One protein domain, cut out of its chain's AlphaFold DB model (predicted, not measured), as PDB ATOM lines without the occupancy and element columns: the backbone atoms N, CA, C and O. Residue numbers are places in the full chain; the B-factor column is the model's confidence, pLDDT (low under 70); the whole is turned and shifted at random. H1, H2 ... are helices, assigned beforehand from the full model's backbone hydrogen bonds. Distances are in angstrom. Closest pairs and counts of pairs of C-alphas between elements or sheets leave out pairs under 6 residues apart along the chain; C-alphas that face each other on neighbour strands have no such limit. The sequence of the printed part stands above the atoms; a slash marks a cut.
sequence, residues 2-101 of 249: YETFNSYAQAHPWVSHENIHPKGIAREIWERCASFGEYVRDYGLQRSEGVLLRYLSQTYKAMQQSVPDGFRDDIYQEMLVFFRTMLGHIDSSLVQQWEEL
ATOM      1  N   TYR A   2      -3.048  30.491 -62.871       74.06
ATOM      2  CA  TYR A   2      -3.892  29.989 -63.969       74.06
ATOM      3  C   TYR A   2      -3.098  29.365 -65.119       74.06
ATOM      4  O   TYR A   2      -3.483  28.323 -65.620       74.06
ATOM      5  N   GLU A   3      -1.952  29.934 -65.494       78.44
ATOM      6  CA  GLU A   3      -1.088  29.370 -66.543       78.44
ATOM      7  C   GLU A   3      -0.568  27.963 -66.192       78.44
ATOM      8  O   GLU A   3      -0.643  27.030 -66.993       78.44
ATOM      9  N   THR A   4      -0.120  27.785 -64.948       80.69
ATOM     10  CA  THR A   4       0.330  26.496 -64.410       80.69
ATOM     11  C   THR A   4      -0.820  25.488 -64.326       80.69
ATOM     12  O   THR A   4      -0.651  24.336 -64.714       80.69
ATOM     13  N   PHE A   5      -2.001  25.920 -63.866       79.62
ATOM     14  CA  PHE A   5      -3.198  25.079 -63.816       79.62
ATOM     15  C   PHE A   5      -3.664  24.660 -65.215       79.62
ATOM     16  O   PHE A   5      -3.914  23.483 -65.441       79.62
ATOM     17  N   ASN A   6      -3.694  25.589 -66.172       81.38
ATOM     18  CA  ASN A   6      -4.077  25.316 -67.556       81.38
ATOM     19  C   ASN A   6      -3.119  24.314 -68.215       81.38
ATOM     20  O   ASN A   6      -3.567  23.405 -68.909       81.38
ATOM     21  N   SER A   7      -1.814  24.431 -67.947       83.56
ATOM     22  CA  SER A   7      -0.808  23.473 -68.426       83.56
ATOM     23  C   SER A   7      -1.012  22.076 -67.825       83.56
ATOM     24  O   SER A   7      -0.903  21.072 -68.525       83.56
ATOM     25  N   TYR A   8      -1.362  21.990 -66.538       80.56
ATOM     26  CA  TYR A   8      -1.691  20.725 -65.877       80.56
ATOM     27  C   TYR A   8      -2.993  20.110 -66.414       80.56
ATOM     28  O   TYR A   8      -3.033  18.912 -66.698       80.56
ATOM     29  N   ALA A   9      -4.036  20.920 -66.608       81.50
ATOM     30  CA  ALA A   9      -5.335  20.488 -67.117       81.50
ATOM     31  C   ALA A   9      -5.254  19.939 -68.554       81.50
ATOM     32  O   ALA A   9      -5.965  18.991 -68.881       81.50
ATOM     33  N   GLN A  10      -4.342  20.456 -69.388       82.50
ATOM     34  CA  GLN A  10      -4.077  19.909 -70.729       82.50
ATOM     35  C   GLN A  10      -3.582  18.455 -70.701       82.50
ATOM     36  O   GLN A  10      -3.899  17.686 -71.605       82.50
ATOM     37  N   ALA A  11      -2.831  18.063 -69.668       84.69
ATOM     38  CA  ALA A  11      -2.326  16.699 -69.505       84.69
ATOM     39  C   ALA A  11      -3.302  15.764 -68.758       84.69
ATOM     40  O   ALA A  11      -3.099  14.551 -68.756       84.69
ATOM     41  N   HIS A  12      -4.360  16.304 -68.138       81.62
ATOM     42  CA  HIS A  12      -5.283  15.558 -67.272       81.62
ATOM     43  C   HIS A  12      -6.750  15.905 -67.616       81.62
ATOM     44  O   HIS A  12      -7.365  16.742 -66.951       81.62
ATOM     45  N   PRO A  13      -7.346  15.257 -68.641       78.19
ATOM     46  CA  PRO A  13      -8.649  15.636 -69.213       78.19
ATOM     47  C   PRO A  13      -9.831  15.648 -68.230       78.19
ATOM     48  O   PRO A  13     -10.791  16.394 -68.424       78.19
ATOM     49  N   TRP A  14      -9.753  14.866 -67.150       80.06
ATOM     50  CA  TRP A  14     -10.779  14.794 -66.101       80.06
ATOM     51  C   TRP A  14     -10.838  16.037 -65.198       80.06
ATOM     52  O   TRP A  14     -11.776  16.179 -64.422       80.06
ATOM     53  N   VAL A  15      -9.853  16.935 -65.291       73.81
ATOM     54  CA  VAL A  15      -9.775  18.186 -64.516       73.81
ATOM     55  C   VAL A  15     -10.465  19.349 -65.247       73.81
ATOM     56  O   VAL A  15     -10.756  20.374 -64.643       73.81
ATOM     57  N   SER A  16     -10.776  19.202 -66.541       60.66
ATOM     58  CA  SER A  16     -11.177  20.319 -67.417       60.66
ATOM     59  C   SER A  16     -12.546  20.953 -67.127       60.66
ATOM     60  O   SER A  16     -12.849  22.011 -67.677       60.66
ATOM     61  N   HIS A  17     -13.374  20.340 -66.280       65.25
ATOM     62  CA  HIS A  17     -14.745  20.801 -66.042       65.25
ATOM     63  C   HIS A  17     -14.862  21.912 -64.986       65.25
ATOM     64  O   HIS A  17     -15.912  22.547 -64.907       65.25
ATOM     65  N   GLU A  18     -13.809  22.185 -64.208       61.59
ATOM     66  CA  GLU A  18     -13.839  23.174 -63.126       61.59
ATOM     67  C   GLU A  18     -12.521  23.957 -63.066       61.59
ATOM     68  O   GLU A  18     -11.435  23.383 -63.129       61.59
ATOM     69  N   ASN A  19     -12.607  25.285 -62.971       69.44
ATOM     70  CA  ASN A  19     -11.427  26.142 -62.883       69.44
ATOM     71  C   ASN A  19     -11.004  26.318 -61.417       69.44
ATOM     72  O   ASN A  19     -11.810  26.173 -60.498       69.44
ATOM     73  N   ILE A  20      -9.738  26.660 -61.174       72.25
ATOM     74  CA  ILE A  20      -9.303  26.968 -59.809       72.25
ATOM     75  C   ILE A  20      -9.913  28.291 -59.347       72.25
ATOM     76  O   ILE A  20      -9.692  29.342 -59.941       72.25
ATOM     77  N   HIS A  21     -10.633  28.241 -58.231       70.94
ATOM     78  CA  HIS A  21     -11.146  29.417 -57.537       70.94
ATOM     79  C   HIS A  21     -10.346  29.611 -56.245       70.94
ATOM     80  O   HIS A  21     -10.753  29.118 -55.186       70.94
ATOM     81  N   PRO A  22      -9.165  30.261 -56.300       72.12
ATOM     82  CA  PRO A  22      -8.406  30.543 -55.092       72.12
ATOM     83  C   PRO A  22      -9.277  31.331 -54.113       72.12
ATOM     84  O   PRO A  22      -9.993  32.259 -54.493       72.12
ATOM     85  N   LYS A  23      -9.226  30.939 -52.837       79.06
ATOM     86  CA  LYS A  23     -10.030  31.569 -51.786       79.06
ATOM     87  C   LYS A  23      -9.701  33.059 -51.713       79.06
ATOM     88  O   LYS A  23      -8.572  33.429 -51.408       79.06
ATOM     89  N   GLY A  24     -10.705  33.894 -51.970       87.50
ATOM     90  CA  GLY A  24     -10.583  35.352 -51.962       87.50
ATOM     91  C   GLY A  24     -10.901  36.012 -50.622       87.50
ATOM     92  O   GLY A  24     -10.815  37.225 -50.547       87.50
ATOM     93  N   ILE A  25     -11.246  35.247 -49.581       92.69
ATOM     94  CA  ILE A  25     -11.768  35.775 -48.307       92.69
ATOM     95  C   ILE A  25     -10.779  36.746 -47.648       92.69
ATOM     96  O   ILE A  25     -11.131  37.885 -47.367       92.69
ATOM     97  N   ALA A  26      -9.523  36.330 -47.437       91.94
ATOM     98  CA  ALA A  26      -8.523  37.202 -46.816       91.94
ATOM     99  C   ALA A  26      -8.245  38.441 -47.683       91.94
ATOM    100  O   ALA A  26      -8.144  39.551 -47.173       91.94
ATOM    101  N   ARG A  27      -8.186  38.260 -49.010       91.19
ATOM    102  CA  ARG A  27      -8.020  39.359 -49.966       91.19
ATOM    103  C   ARG A  27      -9.163  40.364 -49.861       91.19
ATOM    104  O   ARG A  27      -8.892  41.550 -49.794       91.19
ATOM    105  N   GLU A  28     -10.409  39.907 -49.817       90.94
ATOM    106  CA  GLU A  28     -11.577  40.780 -49.724       90.94
ATOM    107  C   GLU A  28     -11.618  41.527 -48.386       90.94
ATOM    108  O   GLU A  28     -11.828  42.739 -48.366       90.94
ATOM    109  N   ILE A  29     -11.357  40.829 -47.275       90.88
ATOM    110  CA  ILE A  29     -11.239  41.447 -45.947       90.88
ATOM    111  C   ILE A  29     -10.166  42.538 -45.969       90.88
ATOM    112  O   ILE A  29     -10.400  43.644 -45.481       90.88
ATOM    113  N   TRP A  30      -9.009  42.252 -46.575       88.62
ATOM    114  CA  TRP A  30      -7.947  43.232 -46.752       88.62
ATOM    115  C   TRP A  30      -8.377  44.388 -47.651       88.62
ATOM    116  O   TRP A  30      -8.219  45.521 -47.235       88.62
ATOM    117  N   GLU A  31      -8.922  44.156 -48.845       85.38
ATOM    118  CA  GLU A  31      -9.305  45.200 -49.814       85.38
ATOM    119  C   GLU A  31     -10.368  46.142 -49.248       85.38
ATOM    120  O   GLU A  31     -10.248  47.357 -49.387       85.38
ATOM    121  N   ARG A  32     -11.364  45.590 -48.548       83.56
ATOM    122  CA  ARG A  32     -12.420  46.376 -47.905       83.56
ATOM    123  C   ARG A  32     -11.928  47.040 -46.619       83.56
ATOM    124  O   ARG A  32     -12.523  48.025 -46.200       83.56
ATOM    125  N   CYS A  33     -10.858  46.536 -45.996       82.19
ATOM    126  CA  CYS A  33     -10.477  46.843 -44.610       82.19
ATOM    127  C   CYS A  33     -11.581  46.417 -43.624       82.19
ATOM    128  O   CYS A  33     -12.034  47.211 -42.807       82.19
ATOM    129  N   ALA A  34     -12.163  45.230 -43.808       84.12
ATOM    130  CA  ALA A  34     -13.291  44.773 -42.989       84.12
ATOM    131  C   ALA A  34     -12.815  44.305 -41.623       84.12
ATOM    132  O   ALA A  34     -11.813  43.599 -41.537       84.12
ATOM    133  N   SER A  35     -13.539  44.672 -40.569       83.31
ATOM    134  CA  SER A  35     -13.394  44.006 -39.284       83.31
ATOM    135  C   SER A  35     -13.962  42.588 -39.382       83.31
ATOM    136  O   SER A  35     -14.758  42.254 -40.266       83.31
ATOM    137  N   PHE A  36     -13.531  41.719 -38.477       87.56
ATOM    138  CA  PHE A  36     -14.005  40.343 -38.458       87.56
ATOM    139  C   PHE A  36     -15.508  40.259 -38.165       87.56
ATOM    140  O   PHE A  36     -16.233  39.574 -38.884       87.56
ATOM    141  N   GLY A  37     -15.986  41.014 -37.170       85.44
ATOM    142  CA  GLY A  37     -17.405  41.066 -36.814       85.44
ATOM    143  C   GLY A  37     -18.277  41.632 -37.936       85.44
ATOM    144  O   GLY A  37     -19.342  41.084 -38.219       85.44
ATOM    145  N   GLU A  38     -17.810  42.674 -38.632       84.06
ATOM    146  CA  GLU A  38     -18.477  43.188 -39.835       84.06
ATOM    147  C   GLU A  38     -18.583  42.104 -40.912       84.06
ATOM    148  O   GLU A  38     -19.663  41.870 -41.442       84.06
ATOM    149  N   TYR A  39     -17.484  41.406 -41.213       90.56
ATOM    150  CA  TYR A  39     -17.475  40.372 -42.247       90.56
ATOM    151  C   TYR A  39     -18.401  39.198 -41.894       90.56
ATOM    152  O   TYR A  39     -19.111  38.678 -42.756       90.56
ATOM    153  N   VAL A  40     -18.442  38.803 -40.617       90.62
ATOM    154  CA  VAL A  40     -19.374  37.788 -40.108       90.62
ATOM    155  C   VAL A  40     -20.825  38.244 -40.261       90.62
ATOM    156  O   VAL A  40     -21.670  37.448 -40.675       90.62
ATOM    157  N   ARG A  41     -21.122  39.512 -39.961       89.69
ATOM    158  CA  ARG A  41     -22.467  40.092 -40.068       89.69
ATOM    159  C   ARG A  41     -22.925  40.198 -41.521       89.69
ATOM    160  O   ARG A  41     -24.005  39.705 -41.835       89.69
ATOM    161  N   ASP A  42     -22.097  40.779 -42.386       89.75
ATOM    162  CA  ASP A  42     -22.392  41.026 -43.804       89.75
ATOM    163  C   ASP A  42     -22.706  39.726 -44.559       89.75
ATOM    164  O   ASP A  42     -23.597  39.695 -45.407       89.75
ATOM    165  N   TYR A  43     -21.996  38.641 -44.232       92.75
ATOM    166  CA  TYR A  43     -22.144  37.342 -44.892       92.75
ATOM    167  C   TYR A  43     -22.975  36.317 -44.103       92.75
ATOM    168  O   TYR A  43     -23.099  35.173 -44.540       92.75
ATOM    169  N   GLY A  44     -23.545  36.688 -42.951       92.38
ATOM    170  CA  GLY A  44     -24.371  35.780 -42.144       92.38
ATOM    171  C   GLY A  44     -23.611  34.550 -41.621       92.38
ATOM    172  O   GLY A  44     -24.136  33.435 -41.621       92.38
ATOM    173  N   LEU A  45     -22.354  34.728 -41.205       92.44
ATOM    174  CA  LEU A  45     -21.443  33.643 -40.822       92.44
ATOM    175  C   LEU A  45     -21.455  33.318 -39.322       92.44
ATOM    176  O   LEU A  45     -20.542  32.644 -38.852       92.44
ATOM    177  N   GLN A  46     -22.466  33.740 -38.559       90.00
ATOM    178  CA  GLN A  46     -22.487  33.605 -37.091       90.00
ATOM    179  C   GLN A  46     -22.313  32.147 -36.630       90.00
ATOM    180  O   GLN A  46     -21.704  31.867 -35.606       90.00
ATOM    181  N   ARG A  47     -22.797  31.177 -37.416       89.69
ATOM    182  CA  ARG A  47     -22.648  29.735 -37.125       89.69
ATOM    183  C   ARG A  47     -21.330  29.126 -37.613       89.69
ATOM    184  O   ARG A  47     -21.099  27.935 -37.437       89.69
ATOM    185  N   SER A  48     -20.500  29.893 -38.310       91.06
ATOM    186  CA  SER A  48     -19.252  29.449 -38.948       91.06
ATOM    187  C   SER A  48     -18.067  30.361 -38.630       91.06
ATOM    188  O   SER A  48     -17.015  30.260 -39.260       91.06
ATOM    189  N   GLU A  49     -18.209  31.206 -37.614       90.50
ATOM    190  CA  GLU A  49     -17.199  32.153 -37.156       90.50
ATOM    191  C   GLU A  49     -15.855  31.472 -36.856       90.50
ATOM    192  O   GLU A  49     -14.821  31.858 -37.398       90.50
ATOM    193  N   GLY A  50     -15.872  30.360 -36.113       88.44
ATOM    194  CA  GLY A  50     -14.659  29.593 -35.811       88.44
ATOM    195  C   GLY A  50     -13.966  29.008 -37.052       88.44
ATOM    196  O   GLY A  50     -12.744  28.841 -37.069       88.44
ATOM    197  N   VAL A  51     -14.711  28.729 -38.131       91.19
ATOM    198  CA  VAL A  51     -14.125  28.278 -39.406       91.19
ATOM    199  C   VAL A  51     -13.398  29.428 -40.092       91.19
ATOM    200  O   VAL A  51     -12.282  29.226 -40.583       91.19
ATOM    201  N   LEU A  52     -14.001  30.621 -40.098       92.00
ATOM    202  CA  LEU A  52     -13.384  31.835 -40.627       92.00
ATOM    203  C   LEU A  52     -12.126  32.195 -39.834       92.00
ATOM    204  O   LEU A  52     -11.068  32.377 -40.436       92.00
ATOM    205  N   LEU A  53     -12.208  32.204 -38.501       91.50
ATOM    206  CA  LEU A  53     -11.071  32.480 -37.624       91.50
ATOM    207  C   LEU A  53      -9.920  31.505 -37.885       91.50
ATOM    208  O   LEU A  53      -8.788  31.919 -38.119       91.50
ATOM    209  N   ARG A  54     -10.208  30.199 -37.956       89.94
ATOM    210  CA  ARG A  54      -9.195  29.188 -38.282       89.94
ATOM    211  C   ARG A  54      -8.542  29.442 -39.642       89.94
ATOM    212  O   ARG A  54      -7.324  29.310 -39.756       89.94
ATOM    213  N   TYR A  55      -9.326  29.794 -40.661       93.00
ATOM    214  CA  TYR A  55      -8.804  30.125 -41.989       93.00
ATOM    215  C   TYR A  55      -7.897  31.365 -41.960       93.00
ATOM    216  O   TYR A  55      -6.814  31.335 -42.549       93.00
ATOM    217  N   LEU A  56      -8.291  32.430 -41.258       92.56
ATOM    218  CA  LEU A  56      -7.494  33.653 -41.142       92.56
ATOM    219  C   LEU A  56      -6.200  33.414 -40.358       92.56
ATOM    220  O   LEU A  56      -5.132  33.803 -40.824       92.56
ATOM    221  N   SER A  57      -6.258  32.667 -39.254       90.12
ATOM    222  CA  SER A  57      -5.074  32.271 -38.480       90.12
ATOM    223  C   SER A  57      -4.097  31.425 -39.300       90.12
ATOM    224  O   SER A  57      -2.882  31.602 -39.204       90.12
ATOM    225  N   GLN A  58      -4.602  30.514 -40.138       90.44
ATOM    226  CA  GLN A  58      -3.772  29.745 -41.071       90.44
ATOM    227  C   GLN A  58      -3.171  30.632 -42.165       90.44
ATOM    228  O   GLN A  58      -1.995  30.479 -42.484       90.44
ATOM    229  N   THR A  59      -3.952  31.569 -42.706       91.69
ATOM    230  CA  THR A  59      -3.496  32.506 -43.739       91.69
ATOM    231  C   THR A  59      -2.383  33.402 -43.206       91.69
ATOM    232  O   THR A  59      -1.328  33.487 -43.827       91.69
ATOM    233  N   TYR A  60      -2.556  33.986 -42.018       90.06
ATOM    234  CA  TYR A  60      -1.529  34.793 -41.359       90.06
ATOM    235  C   TYR A  60      -0.240  33.996 -41.112       90.06
ATOM    236  O   TYR A  60       0.844  34.448 -41.485       90.06
ATOM    237  N   LYS A  61      -0.339  32.774 -40.563       87.94
ATOM    238  CA  LYS A  61       0.830  31.896 -40.367       87.94
ATOM    239  C   LYS A  61       1.536  31.581 -41.686       87.94
ATOM    240  O   LYS A  61       2.759  31.664 -41.754       87.94
ATOM    241  N   ALA A  62       0.775  31.262 -42.732       90.25
ATOM    242  CA  ALA A  62       1.328  30.997 -44.053       90.25
ATOM    243  C   ALA A  62       2.038  32.235 -44.615       90.25
ATOM    244  O   ALA A  62       3.172  32.120 -45.070       90.25
ATOM    245  N   MET A  63       1.438  33.425 -44.524       89.25
ATOM    246  CA  MET A  63       2.074  34.675 -44.949       89.25
ATOM    247  C   MET A  63       3.376  34.941 -44.180       89.25
ATOM    248  O   MET A  63       4.400  35.285 -44.771       89.25
ATOM    249  N   GLN A  64       3.376  34.730 -42.866       86.06
ATOM    250  CA  GLN A  64       4.563  34.941 -42.044       86.06
ATOM    251  C   GLN A  64       5.708  33.976 -42.400       86.06
ATOM    252  O   GLN A  64       6.874  34.347 -42.313       86.06
ATOM    253  N   GLN A  65       5.395  32.743 -42.799       86.88
ATOM    254  CA  GLN A  65       6.397  31.699 -43.044       86.88
ATOM    255  C   GLN A  65       6.845  31.602 -44.508       86.88
ATOM    256  O   GLN A  65       7.955  31.151 -44.771       86.88
ATOM    257  N   SER A  66       6.000  32.009 -45.460       88.19
ATOM    258  CA  SER A  66       6.243  31.762 -46.891       88.19
ATOM    259  C   SER A  66       7.188  32.774 -47.534       88.19
ATOM    260  O   SER A  66       7.879  32.435 -48.491       88.19
ATOM    261  N   VAL A  67       7.217  34.013 -47.033       86.06
ATOM    262  CA  VAL A  67       8.029  35.097 -47.606       86.06
ATOM    263  C   VAL A  67       9.102  35.511 -46.596       86.06
ATOM    264  O   VAL A  67       8.743  35.993 -45.515       86.06
ATOM    265  N   PRO A  68      10.404  35.345 -46.907       84.94
ATOM    266  CA  PRO A  68      11.491  35.816 -46.048       84.94
ATOM    267  C   PRO A  68      11.448  37.336 -45.859       84.94
ATOM    268  O   PRO A  68      11.057  38.059 -46.772       84.94
ATOM    269  N   ASP A  69      11.911  37.829 -44.706       79.25
ATOM    270  CA  ASP A  69      11.783  39.245 -44.319       79.25
ATOM    271  C   ASP A  69      12.338  40.228 -45.364       79.25
ATOM    272  O   ASP A  69      11.731  41.266 -45.613       79.25
ATOM    273  N   GLY A  70      13.449  39.881 -46.024       83.62
ATOM    274  CA  GLY A  70      14.088  40.729 -47.038       83.62
ATOM    275  C   GLY A  70      13.300  40.893 -48.345       83.62
ATOM    276  O   GLY A  70      13.601  41.802 -49.112       83.62
ATOM    277  N   PHE A  71      12.298  40.046 -48.593       86.38
ATOM    278  CA  PHE A  71      11.448  40.088 -49.793       86.38
ATOM    279  C   PHE A  71      10.047  40.642 -49.520       86.38
ATOM    280  O   PHE A  71       9.211  40.671 -50.420       86.38
ATOM    281  N   ARG A  72       9.769  41.063 -48.283       84.44
ATOM    282  CA  ARG A  72       8.494  41.681 -47.923       84.44
ATOM    283  C   ARG A  72       8.554  43.168 -48.249       84.44
ATOM    284  O   ARG A  72       9.328  43.901 -47.628       84.44
ATOM    285  N   ASP A  73       7.745  43.591 -49.212       85.44
ATOM    286  CA  ASP A  73       7.508  45.007 -49.477       85.44
ATOM    287  C   ASP A  73       6.626  45.641 -48.384       85.44
ATOM    288  O   ASP A  73       6.153  44.966 -47.463       85.44
ATOM    289  N   ASP A  74       6.438  46.959 -48.455       79.62
ATOM    290  CA  ASP A  74       5.702  47.700 -47.428       79.62
ATOM    291  C   ASP A  74       4.227  47.267 -47.358       79.62
ATOM    292  O   ASP A  74       3.693  47.085 -46.265       79.62
ATOM    293  N   ILE A  75       3.598  46.981 -48.505       82.38
ATOM    294  CA  ILE A  75       2.211  46.494 -48.568       82.38
ATOM    295  C   ILE A  75       2.090  45.133 -47.877       82.38
ATOM    296  O   ILE A  75       1.160  44.900 -47.106       82.38
ATOM    297  N   TYR A  76       3.036  44.225 -48.106       87.62
ATOM    298  CA  TYR A  76       3.040  42.914 -47.472       87.62
ATOM    299  C   TYR A  76       3.188  43.016 -45.949       87.62
ATOM    300  O   TYR A  76       2.520  42.292 -45.205       87.62
ATOM    301  N   GLN A  77       4.043  43.927 -45.474       82.62
ATOM    302  CA  GLN A  77       4.185  44.211 -44.045       82.62
ATOM    303  C   GLN A  77       2.889  44.788 -43.464       82.62
ATOM    304  O   GLN A  77       2.456  44.359 -42.394       82.62
ATOM    305  N   GLU A  78       2.224  45.690 -44.188       81.44
ATOM    306  CA  GLU A  78       0.914  46.221 -43.806       81.44
ATOM    307  C   GLU A  78      -0.140  45.124 -43.678       81.44
ATOM    308  O   GLU A  78      -0.848  45.073 -42.670       81.44
ATOM    309  N   MET A  79      -0.199  44.196 -44.633       87.75
ATOM    310  CA  MET A  79      -1.114  43.057 -44.563       87.75
ATOM    311  C   MET A  79      -0.831  42.174 -43.342       87.75
ATOM    312  O   MET A  79      -1.764  41.777 -42.642       87.75
ATOM    313  N   LEU A  80       0.442  41.871 -43.055       86.12
ATOM    314  CA  LEU A  80       0.820  41.083 -41.875       86.12
ATOM    315  C   LEU A  80       0.372  41.757 -40.577       86.12
ATOM    316  O   LEU A  80      -0.194  41.092 -39.709       86.12
ATOM    317  N   VAL A  81       0.610  43.063 -40.447       82.19
ATOM    318  CA  VAL A  81       0.194  43.833 -39.271       82.19
ATOM    319  C   VAL A  81      -1.323  43.861 -39.154       82.19
ATOM    320  O   VAL A  81      -1.844  43.556 -38.086       82.19
ATOM    321  N   PHE A  82      -2.034  44.129 -40.249       84.25
ATOM    322  CA  PHE A  82      -3.493  44.154 -40.279       84.25
ATOM    323  C   PHE A  82      -4.107  42.832 -39.807       84.25
ATOM    324  O   PHE A  82      -4.962  42.841 -38.918       84.25
ATOM    325  N   PHE A  83      -3.655  41.694 -40.348       87.81
ATOM    326  CA  PHE A  83      -4.178  40.390 -39.934       87.81
ATOM    327  C   PHE A  83      -3.776  40.035 -38.504       87.81
ATOM    328  O   PHE A  83      -4.604  39.504 -37.772       87.81
ATOM    329  N   ARG A  84      -2.550  40.356 -38.073       85.50
ATOM    330  CA  ARG A  84      -2.122  40.127 -36.686       85.50
ATOM    331  C   ARG A  84      -2.990  40.903 -35.701       85.50
ATOM    332  O   ARG A  84      -3.487  40.315 -34.750       85.50
ATOM    333  N   THR A  85      -3.184  42.198 -35.943       79.00
ATOM    334  CA  THR A  85      -3.990  43.068 -35.080       79.00
ATOM    335  C   THR A  85      -5.447  42.621 -35.072       79.00
ATOM    336  O   THR A  85      -6.049  42.536 -34.010       79.00
ATOM    337  N   MET A  86      -6.014  42.275 -36.233       83.00
ATOM    338  CA  MET A  86      -7.366  41.713 -36.305       83.00
ATOM    339  C   MET A  86      -7.513  40.442 -35.465       83.00
ATOM    340  O   MET A  86      -8.463  40.343 -34.698       83.00
ATOM    341  N   LEU A  87      -6.587  39.488 -35.590       84.69
ATOM    342  CA  LEU A  87      -6.633  38.238 -34.829       84.69
ATOM    343  C   LEU A  87      -6.485  38.479 -33.320       84.69
ATOM    344  O   LEU A  87      -7.234  37.889 -32.553       84.69
ATOM    345  N   GLY A  88      -5.602  39.397 -32.908       77.50
ATOM    346  CA  GLY A  88      -5.443  39.771 -31.498       77.50
ATOM    347  C   GLY A  88      -6.725  40.327 -30.871       77.50
ATOM    348  O   GLY A  88      -7.095  39.918 -29.775       77.50
ATOM    349  N   HIS A  89      -7.455  41.181 -31.598       73.06
ATOM    350  CA  HIS A  89      -8.739  41.731 -31.135       73.06
ATOM    351  C   HIS A  89      -9.846  40.668 -31.024       73.06
ATOM    352  O   HIS A  89     -10.728  40.769 -30.175       73.06
ATOM    353  N   ILE A  90      -9.838  39.654 -31.895       77.19
ATOM    354  CA  ILE A  90     -10.820  38.561 -31.826       77.19
ATOM    355  C   ILE A  90     -10.515  37.670 -30.631       77.19
ATOM    356  O   ILE A  90     -11.428  37.319 -29.894       77.19
ATOM    357  N   ASP A  91      -9.247  37.310 -30.429       66.00
ATOM    358  CA  ASP A  91      -8.853  36.447 -29.320       66.00
ATOM    359  C   ASP A  91      -9.198  37.098 -27.966       66.00
ATOM    360  O   ASP A  91      -9.708  36.407 -27.087       66.00
ATOM    361  N   SER A  92      -9.027  38.419 -27.808       61.72
ATOM    362  CA  SER A  92      -9.454  39.128 -26.592       61.72
ATOM    363  C   SER A  92     -10.977  39.149 -26.418       61.72
ATOM    364  O   SER A  92     -11.465  38.883 -25.321       61.72
ATOM    365  N   SER A  93     -11.740  39.377 -27.492       66.44
ATOM    366  CA  SER A  93     -13.208  39.356 -27.437       66.44
ATOM    367  C   SER A  93     -13.771  37.954 -27.179       66.44
ATOM    368  O   SER A  93     -14.702  37.807 -26.397       66.44
ATOM    369  N   LEU A  94     -13.207  36.904 -27.782       68.12
ATOM    370  CA  LEU A  94     -13.632  35.523 -27.538       68.12
ATOM    371  C   LEU A  94     -13.346  35.084 -26.102       68.12
ATOM    372  O   LEU A  94     -14.152  34.360 -25.521       68.12
ATOM    373  N   VAL A  95     -12.220  35.522 -25.529       59.34
ATOM    374  CA  VAL A  95     -11.911  35.304 -24.111       59.34
ATOM    375  C   VAL A  95     -12.945  36.006 -23.230       59.34
ATOM    376  O   VAL A  95     -13.529  35.346 -22.377       59.34
ATOM    377  N   GLN A  96     -13.261  37.276 -23.496       59.78
ATOM    378  CA  GLN A  96     -14.297  38.016 -22.760       59.78
ATOM    379  C   GLN A  96     -15.678  37.352 -22.866       59.78
ATOM    380  O   GLN A  96     -16.343  37.138 -21.860       59.78
ATOM    381  N   GLN A  97     -16.093  36.937 -24.064       63.19
ATOM    382  CA  GLN A  97     -17.368  36.241 -24.270       63.19
ATOM    383  C   GLN A  97     -17.417  34.892 -23.539       63.19
ATOM    384  O   GLN A  97     -18.458  34.486 -23.026       63.19
ATOM    385  N   TRP A  98     -16.296  34.169 -23.491       66.56
ATOM    386  CA  TRP A  98     -16.204  32.927 -22.731       66.56
ATOM    387  C   TRP A  98     -16.292  33.178 -21.221       66.56
ATOM    388  O   TRP A  98     -16.980  32.431 -20.527       66.56
ATOM    389  N   GLU A  99     -15.660  34.243 -20.722       59.12
ATOM    390  CA  GLU A  99     -15.763  34.696 -19.329       59.12
ATOM    391  C   GLU A  99     -17.203  35.097 -18.963       59.12
ATOM    392  O   GLU A  99     -17.706  34.675 -17.923       59.12
ATOM    393  N   GLU A 100     -17.910  35.815 -19.841       67.31
ATOM    394  CA  GLU A 100     -19.325  36.184 -19.673       67.31
ATOM    395  C   GLU A 100     -20.253  34.959 -19.621       67.31
ATOM    396  O   GLU A 100     -21.170  34.900 -18.801       67.31
ATOM    397  N   LEU A 101     -20.003  33.947 -20.460       63.56
ATOM    398  CA  LEU A 101     -20.767  32.690 -20.463       63.56
ATOM    399  C   LEU A 101     -20.478  31.808 -19.240       63.56
ATOM    400  O   LEU A 101     -21.304  30.966 -18.878       63.56
TER     401      LEU A 101
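What this domain is: This is residues 2 to 101 of the 249 residues of the protein "DUF3516 domain-containing protein" of Deltaproteobacteria bacterium (UniProt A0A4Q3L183). The longest helix, H5, and H4 fold back on each other as a helical hairpin, with the short helices H2 and H3 close to both; H1 lies well away from this group, at the far end of a long link with no named element. Residues 92 to 101 of H5 stick out. The printed part has 100 residues with five named helices, H1 to H5 in chain order, and no named strand; its class is all helix. It is loose, with a radius of gyration of the C-alphas of 17.3 A and spans of 56 by 37 by 21 A.

Where its parts are: Find C-alpha 74 at (5.702, 47.700, -47.428); from there H5, residues 74 to 101, runs 40.7 A to C-alpha 101 at (-20.767, 32.690, -20.463). Before it, H4, residues 49 to 66, covers 25.4 A. H3 is residues 36 to 42, 10.0 A, and H2 is residues 25 to 32, 10.6 A. H1, residues 2 to 11, begins at C-alpha 2 (-3.892, 29.989, -63.969) and covers 14.5 A.

How they stand to each other: Look first at Tyr 60 and Phe 83, the closest C-alphas of H4 and H5, 6.4 A apart. H5 touches H4 with residues 80 to 87 alone, opposite ways at a shallow tilt of 34 degrees, only just short of steep. H2 is close to H4 but not clearly touching, about perpendicular at 87 degrees; their closest C-alphas, Ala 26 and Leu 56, are 6.8 A apart. H3 is likewise close to H5 but not clearly touching, with closest C-alphas Phe 36 and Met 86 at 7.1 A. H1 is apart from the other four helices. In H2, H3, H4 and H5 every O i to N i+4 pair is within hydrogen-bond range; in H1, 5 of 6 are.

The domain as a whole: The C-alphas farthest apart, Ala 11 and Glu 100, are 56.1 A from each other. The printed part has no cut. The link from H1 to H2, 13 residues, is long. Mean pLDDT of the printed part is 82.0; look for values under 70 at residues 16 to 19 and 91 to 101.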